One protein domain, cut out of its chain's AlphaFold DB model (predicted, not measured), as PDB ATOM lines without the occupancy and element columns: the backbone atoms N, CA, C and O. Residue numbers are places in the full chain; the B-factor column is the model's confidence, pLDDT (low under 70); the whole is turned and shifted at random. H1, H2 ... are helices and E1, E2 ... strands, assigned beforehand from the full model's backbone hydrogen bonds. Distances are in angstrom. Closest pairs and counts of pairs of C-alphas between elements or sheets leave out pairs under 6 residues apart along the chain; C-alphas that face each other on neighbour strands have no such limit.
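Overview. This is residues 13 to 55 of the 194 residues of the protein "DUF4915 domain-containing protein" of Candidatus Poribacteria bacterium (UniProt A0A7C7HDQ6). A narrow ribbon of three long antiparallel strands, E1, E2 and E3, has one short helix, H1, set across one of its ends, where E1 begins, E2 ends and E3 begins. The turn between E1 and E2, residues 32 to 35, lies at the far end of the ribbon from H1. The printed part has 43 residues, with one named helix and three named strands in the order H1, E1, E2, E3 along the chain; the sheet's order is E1, E2, E3, and the class is mixed, helices and strands. The whole is only just loose, close to compact, with a radius of gyration of the C-alphas of 11.3 A, and its elongated outline spans 31 by 17 by 12 A.

Along the chain. E2, residues 36 to 42, is the inner strand and measures 19.5 A from first to last C-alpha. The edge strand E1, residues 26 to 31, measures 16.2 A, with C-alpha 26 at (84.357, -43.913, 169.438). The other edge strand, E3, residues 48 to 54, measures 20.2 A and ends with C-alpha 54 at (94.990, -54.966, 160.251). H1, residues 15 to 23, measures 12.4 A and begins with C-alpha 15 at (82.505, -29.998, 164.927).

Arrangement. E1, E2 and E3 form a meander, each strand the antiparallel neighbour of the one before. E1 and E2 are a hairpin, with 160 degrees between their directions; N 29 and O 38, 2.8 A apart, and N 40 and O 27, 2.8 A, are within hydrogen-bond range. E2 and E3 are also a hairpin, at 163 degrees, with N 39 and O 51 at 2.8 A and N 49 and O 41 at 2.8 A. H1 is on the sheet at a height of 5.6 A. It lies only just over E2, with 3 of its 9 C-alphas falling on that strand. On the local plane it runs across the strands, at 71 degrees to E2. Its line rises 39 degrees out of that plane, only just short of standing up from the sheet. The closest C-alphas of H1 and E2 are those of Pro 17 and Ala 42, 4.9 A apart; those of H1 and E3 are Pro 17 and Leu 48, 5.7 A. In H1 every O i to N i+4 pair is within hydrogen-bond range.

Size, cuts and confidence. The two C-alphas farthest apart, those of Tyr 22 and Gln 33, are 31.7 A from each other. The printed part runs from residue 13 to residue 55 without a cut. The links H1 to E1, E1 to E2 and E2 to E3 are tight, with 2, 4 and 5 residues between the elements. The mean pLDDT of the printed part is 93.7, and no printed residue is under 70.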
ATOM      1  N   SER A  13      85.336 -32.437 159.692       91.38
ATOM      2  CA  SER A  13      84.683 -31.177 160.024       91.38
ATOM      3  C   SER A  13      85.077 -30.729 161.438       91.38
ATOM      4  O   SER A  13      85.147 -31.582 162.326       91.38
ATOM      5  N   PRO A  14      85.260 -29.417 161.687       88.31
ATOM      6  CA  PRO A  14      85.668 -28.903 163.000       88.31
ATOM      7  C   PRO A  14      84.765 -29.315 164.172       88.31
ATOM      8  O   PRO A  14      85.231 -29.365 165.301       88.31
ATOM      9  N   ASN A  15      83.496 -29.638 163.909       95.06
ATOM     10  CA  ASN A  15      82.505 -29.998 164.927       95.06
ATOM     11  C   ASN A  15      82.511 -31.495 165.294       95.06
ATOM     12  O   ASN A  15      81.828 -31.896 166.233       95.06
ATOM     13  N   LEU A  16      83.227 -32.347 164.548       95.19
ATOM     14  CA  LEU A  16      83.262 -33.786 164.826       95.19
ATOM     15  C   LEU A  16      83.945 -34.131 166.168       95.19
ATOM     16  O   LEU A  16      83.369 -34.932 166.903       95.19
ATOM     17  N   PRO A  17      85.106 -33.545 166.532       95.69
ATOM     18  CA  PRO A  17      85.697 -33.759 167.853       95.69
ATOM     19  C   PRO A  17      84.767 -33.337 168.989       95.69
ATOM     20  O   PRO A  17      84.550 -34.114 169.913       95.69
ATOM     21  N   GLU A  18      84.150 -32.156 168.890       95.94
ATOM     22  CA  GLU A  18      83.172 -31.677 169.872       95.94
ATOM     23  C   GLU A  18      82.009 -32.661 170.041       95.94
ATOM     24  O   GLU A  18      81.676 -33.027 171.168       95.94
ATOM     25  N   LEU A  19      81.438 -33.145 168.932       96.31
ATOM     26  CA  LEU A  19      80.340 -34.107 168.955       96.31
ATOM     27  C   LEU A  19      80.744 -35.423 169.625       96.31
ATOM     28  O   LEU A  19      80.040 -35.868 170.529       96.31
ATOM     29  N   LEU A  20      81.854 -36.037 169.197       95.56
ATOM     30  CA  LEU A  20      82.323 -37.313 169.748       95.56
ATOM     31  C   LEU A  20      82.687 -37.186 171.234       95.56
ATOM     32  O   LEU A  20      82.362 -38.077 172.016       95.56
ATOM     33  N   ASN A  21      83.294 -36.064 171.630       94.38
ATOM     34  CA  ASN A  21      83.605 -35.766 173.025       94.38
ATOM     35  C   ASN A  21      82.331 -35.591 173.865       94.38
ATOM     36  O   ASN A  21      82.250 -36.108 174.974       94.38
ATOM     37  N   TYR A  22      81.324 -34.887 173.336       96.06
ATOM     38  CA  TYR A  22      80.051 -34.662 174.024       96.06
ATOM     39  C   TYR A  22      79.261 -35.959 174.237       96.06
ATOM     40  O   TYR A  22      78.735 -36.182 175.326       96.06
ATOM     41  N   ILE A  23      79.182 -36.823 173.221       95.56
ATOM     42  CA  ILE A  23      78.473 -38.110 173.325       95.56
ATOM     43  C   ILE A  23      79.309 -39.206 174.001       95.56
ATOM     44  O   ILE A  23      78.758 -40.244 174.358       95.56
ATOM     45  N   GLY A  24      80.618 -38.990 174.168       91.94
ATOM     46  CA  GLY A  24      81.532 -39.928 174.815       91.94
ATOM     47  C   GLY A  24      81.688 -41.245 174.055       91.94
ATOM     48  O   GLY A  24      81.685 -42.307 174.674       91.94
ATOM     49  N   CYS A  25      81.776 -41.201 172.719       92.69
ATOM     50  CA  CYS A  25      81.867 -42.413 171.904       92.69
ATOM     51  C   CYS A  25      83.055 -42.428 170.937       92.69
ATOM     52  O   CYS A  25      83.642 -41.402 170.586       92.69
ATOM     53  N   THR A  26      83.370 -43.637 170.479       93.06
ATOM     54  CA  THR A  26      84.357 -43.913 169.438       93.06
ATOM     55  C   THR A  26      83.642 -44.429 168.202       93.06
ATOM     56  O   THR A  26      82.814 -45.336 168.291       93.06
ATOM     57  N   LEU A  27      84.000 -43.900 167.036       94.62
ATOM     58  CA  LEU A  27      83.562 -44.452 165.764       94.62
ATOM     59  C   LEU A  27      84.515 -45.572 165.337       94.62
ATOM     60  O   LEU A  27      85.727 -45.366 165.269       94.62
ATOM     61  N   ILE A  28      83.959 -46.738 165.012       95.69
ATOM     62  CA  ILE A  28      84.704 -47.879 164.480       95.69
ATOM     63  C   ILE A  28      84.289 -48.092 163.026       95.69
ATOM     64  O   ILE A  28      83.103 -48.190 162.721       95.69
ATOM     65  N   ILE A  29      85.266 -48.151 162.124       95.69
ATOM     66  CA  ILE A  29      85.052 -48.286 160.682       95.69
ATOM     67  C   ILE A  29      85.803 -49.516 160.187       95.69
ATOM     68  O   ILE A  29      87.026 -49.591 160.314       95.69
ATOM     69  N   SER A  30      85.095 -50.459 159.570       95.75
ATOM     70  CA  SER A  30      85.705 -51.557 158.825       95.75
ATOM     71  C   SER A  30      85.937 -51.175 157.365       95.75
ATOM     72  O   SER A  30      85.173 -50.438 156.742       95.75
ATOM     73  N   THR A  31      87.037 -51.662 156.795       94.19
ATOM     74  CA  THR A  31      87.400 -51.404 155.400       94.19
ATOM     75  C   THR A  31      87.716 -52.716 154.696       94.19
ATOM     76  O   THR A  31      88.811 -53.272 154.810       94.19
ATOM     77  N   TYR A  32      86.748 -53.206 153.923       91.31
ATOM     78  CA  TYR A  32      86.830 -54.521 153.285       91.31
ATOM     79  C   TYR A  32      88.077 -54.683 152.396       91.31
ATOM     80  O   TYR A  32      88.836 -55.637 152.551       91.31
ATOM     81  N   GLN A  33      88.327 -53.726 151.495       90.94
ATOM     82  CA  GLN A  33      89.443 -53.803 150.537       90.94
ATOM     83  C   GLN A  33      90.796 -53.437 151.159       90.94
ATOM     84  O   GLN A  33      91.817 -54.009 150.791       90.94
ATOM     85  N   ALA A  34      90.813 -52.484 152.096       92.31
ATOM     86  CA  ALA A  34      92.054 -52.024 152.721       92.31
ATOM     87  C   ALA A  34      92.502 -52.915 153.894       92.31
ATOM     88  O   ALA A  34      93.640 -52.792 154.349       92.31
ATOM     89  N   GLY A  35      91.634 -53.813 154.375       95.75
ATOM     90  CA  GLY A  35      91.968 -54.750 155.442       95.75
ATOM     91  C   GLY A  35      92.183 -54.061 156.786       95.75
ATOM     92  O   GLY A  35      93.085 -54.455 157.524       95.75
ATOM     93  N   LYS A  36      91.434 -52.988 157.083       95.75
ATOM     94  CA  LYS A  36      91.593 -52.211 158.322       95.75
ATOM     95  C   LYS A  36      90.303 -52.107 159.116       95.75
ATOM     96  O   LYS A  36      89.251 -51.849 158.533       95.75
ATOM     97  N   ILE A  37      90.430 -52.210 160.434       96.56
ATOM     98  CA  ILE A  37      89.517 -51.578 161.386       96.56
ATOM     99  C   ILE A  37      90.151 -50.256 161.821       96.56
ATOM    100  O   ILE A  37      91.323 -50.235 162.200       96.56
ATOM    101  N   ILE A  38      89.400 -49.164 161.733       95.38
ATOM    102  CA  ILE A  38      89.838 -47.812 162.080       95.38
ATOM    103  C   ILE A  38      88.987 -47.313 163.243       95.38
ATOM    104  O   ILE A  38      87.764 -47.321 163.155       95.38
ATOM    105  N   PHE A  39      89.642 -46.863 164.306       94.69
ATOM    106  CA  PHE A  39      89.028 -46.201 165.450       94.69
ATOM    107  C   PHE A  39      89.239 -44.699 165.320       94.69
ATOM    108  O   PHE A  39      90.361 -44.259 165.058       94.69
ATOM    109  N   ILE A  40      88.174 -43.930 165.518       94.56
ATOM    110  CA  ILE A  40      88.197 -42.470 165.552       94.56
ATOM    111  C   ILE A  40      87.555 -42.021 166.860       94.56
ATOM    112  O   ILE A  40      86.366 -42.254 167.083       94.56
ATOM    113  N   SER A  41      88.343 -41.362 167.703       93.25
ATOM    114  CA  SER A  41      87.909 -40.856 169.009       93.25
ATOM    115  C   SER A  41      88.300 -39.395 169.164       93.25
ATOM    116  O   SER A  41      89.320 -38.968 168.621       93.25
ATOM    117  N   ALA A  42      87.523 -38.635 169.931       93.62
ATOM    118  CA  ALA A  42      87.952 -37.319 170.384       93.62
ATOM    119  C   ALA A  42      89.005 -37.447 171.489       93.62
ATOM    120  O   ALA A  42      88.852 -38.251 172.403       93.62
ATOM    121  N   ILE A  43      90.071 -36.656 171.386       90.31
ATOM    122  CA  ILE A  43      91.009 -36.411 172.492       90.31
ATOM    123  C   ILE A  43      90.453 -35.279 173.364       90.31
ATOM    124  O   ILE A  43      90.531 -35.319 174.588       90.31
ATOM    125  N   ASP A  44      89.904 -34.261 172.702       90.62
ATOM    126  CA  ASP A  44      89.255 -33.095 173.285       90.62
ATOM    127  C   ASP A  44      88.218 -32.537 172.285       90.62
ATOM    128  O   ASP A  44      87.954 -33.129 171.236       90.62
ATOM    129  N   THR A  45      87.630 -31.376 172.579       92.69
ATOM    130  CA  THR A  45      86.603 -30.749 171.727       92.69
ATOM    131  C   THR A  45      87.110 -30.238 170.370       92.69
ATOM    132  O   THR A  45      86.309 -29.768 169.570       92.69
ATOM    133  N   HIS A  46      88.412 -30.315 170.089       93.12
ATOM    134  CA  HIS A  46      89.052 -29.807 168.871       93.12
ATOM    135  C   HIS A  46      89.843 -30.874 168.103       93.12
ATOM    136  O   HIS A  46      90.017 -30.742 166.890       93.12
ATOM    137  N   ASN A  47      90.322 -31.921 168.776       91.50
ATOM    138  CA  ASN A  47      91.262 -32.884 168.212       91.50
ATOM    139  C   ASN A  47      90.710 -34.313 168.221       91.50
ATOM    140  O   ASN A  47      90.169 -34.782 169.222       91.50
ATOM    141  N   LEU A  48      90.926 -35.037 167.119       92.69
ATOM    142  CA  LEU A  48      90.687 -36.480 167.026       92.69
ATOM    143  C   LEU A  48      91.994 -37.271 167.062       92.69
ATOM    144  O   LEU A  48      93.012 -36.839 166.518       92.69
ATOM    145  N   ILE A  49      91.920 -38.482 167.605       90.44
ATOM    146  CA  ILE A  49      92.902 -39.540 167.392       90.44
ATOM    147  C   ILE A  49      92.336 -40.574 166.419       90.44
ATOM    148  O   ILE A  49      91.160 -40.934 166.483       90.44
ATOM    149  N   GLN A  50      93.196 -41.060 165.524       91.56
ATOM    150  CA  GLN A  50      92.888 -42.160 164.621       91.56
ATOM    151  C   GLN A  50      93.860 -43.312 164.866       91.56
ATOM    152  O   GLN A  50      95.073 -43.142 164.737       91.56
ATOM    153  N   LEU A  51      93.326 -44.498 165.148       91.19
ATOM    154  CA  LEU A  51      94.094 -45.739 165.248       91.19
ATOM    155  C   LEU A  51      93.601 -46.721 164.191       91.19
ATOM    156  O   LEU A  51      92.413 -46.757 163.886       91.19
ATOM    157  N   SER A  52      94.495 -47.522 163.616       92.50
ATOM    158  CA  SER A  52      94.110 -48.520 162.615       92.50
ATOM    159  C   SER A  52      94.810 -49.849 162.842       92.50
ATOM    160  O   SER A  52      96.032 -49.879 162.998       92.50
ATOM    161  N   PHE A  53      94.052 -50.936 162.754       93.00
ATOM    162  CA  PHE A  53      94.525 -52.303 162.957       93.00
ATOM    163  C   PHE A  53      94.224 -53.157 161.728       93.00
ATOM    164  O   PHE A  53      93.227 -52.941 161.041       93.00
ATOM    165  N   GLY A  54      95.125 -54.086 161.409       95.69
ATOM    166  CA  GLY A  54      94.990 -54.966 160.251       95.69
ATOM    167  C   GLY A  54      94.112 -56.175 160.551       95.69
ATOM    168  O   GLY A  54      94.355 -56.853 161.539       95.69
ATOM    169  N   PHE A  55      93.154 -56.459 159.671       96.81
ATOM    170  CA  PHE A  55      92.318 -57.663 159.700       96.81
ATOM    171  C   PHE A  55      92.154 -58.218 158.280       96.81
ATOM    172  O   PHE A  55      92.244 -57.481 157.291       96.81
TER     173      PHE A  55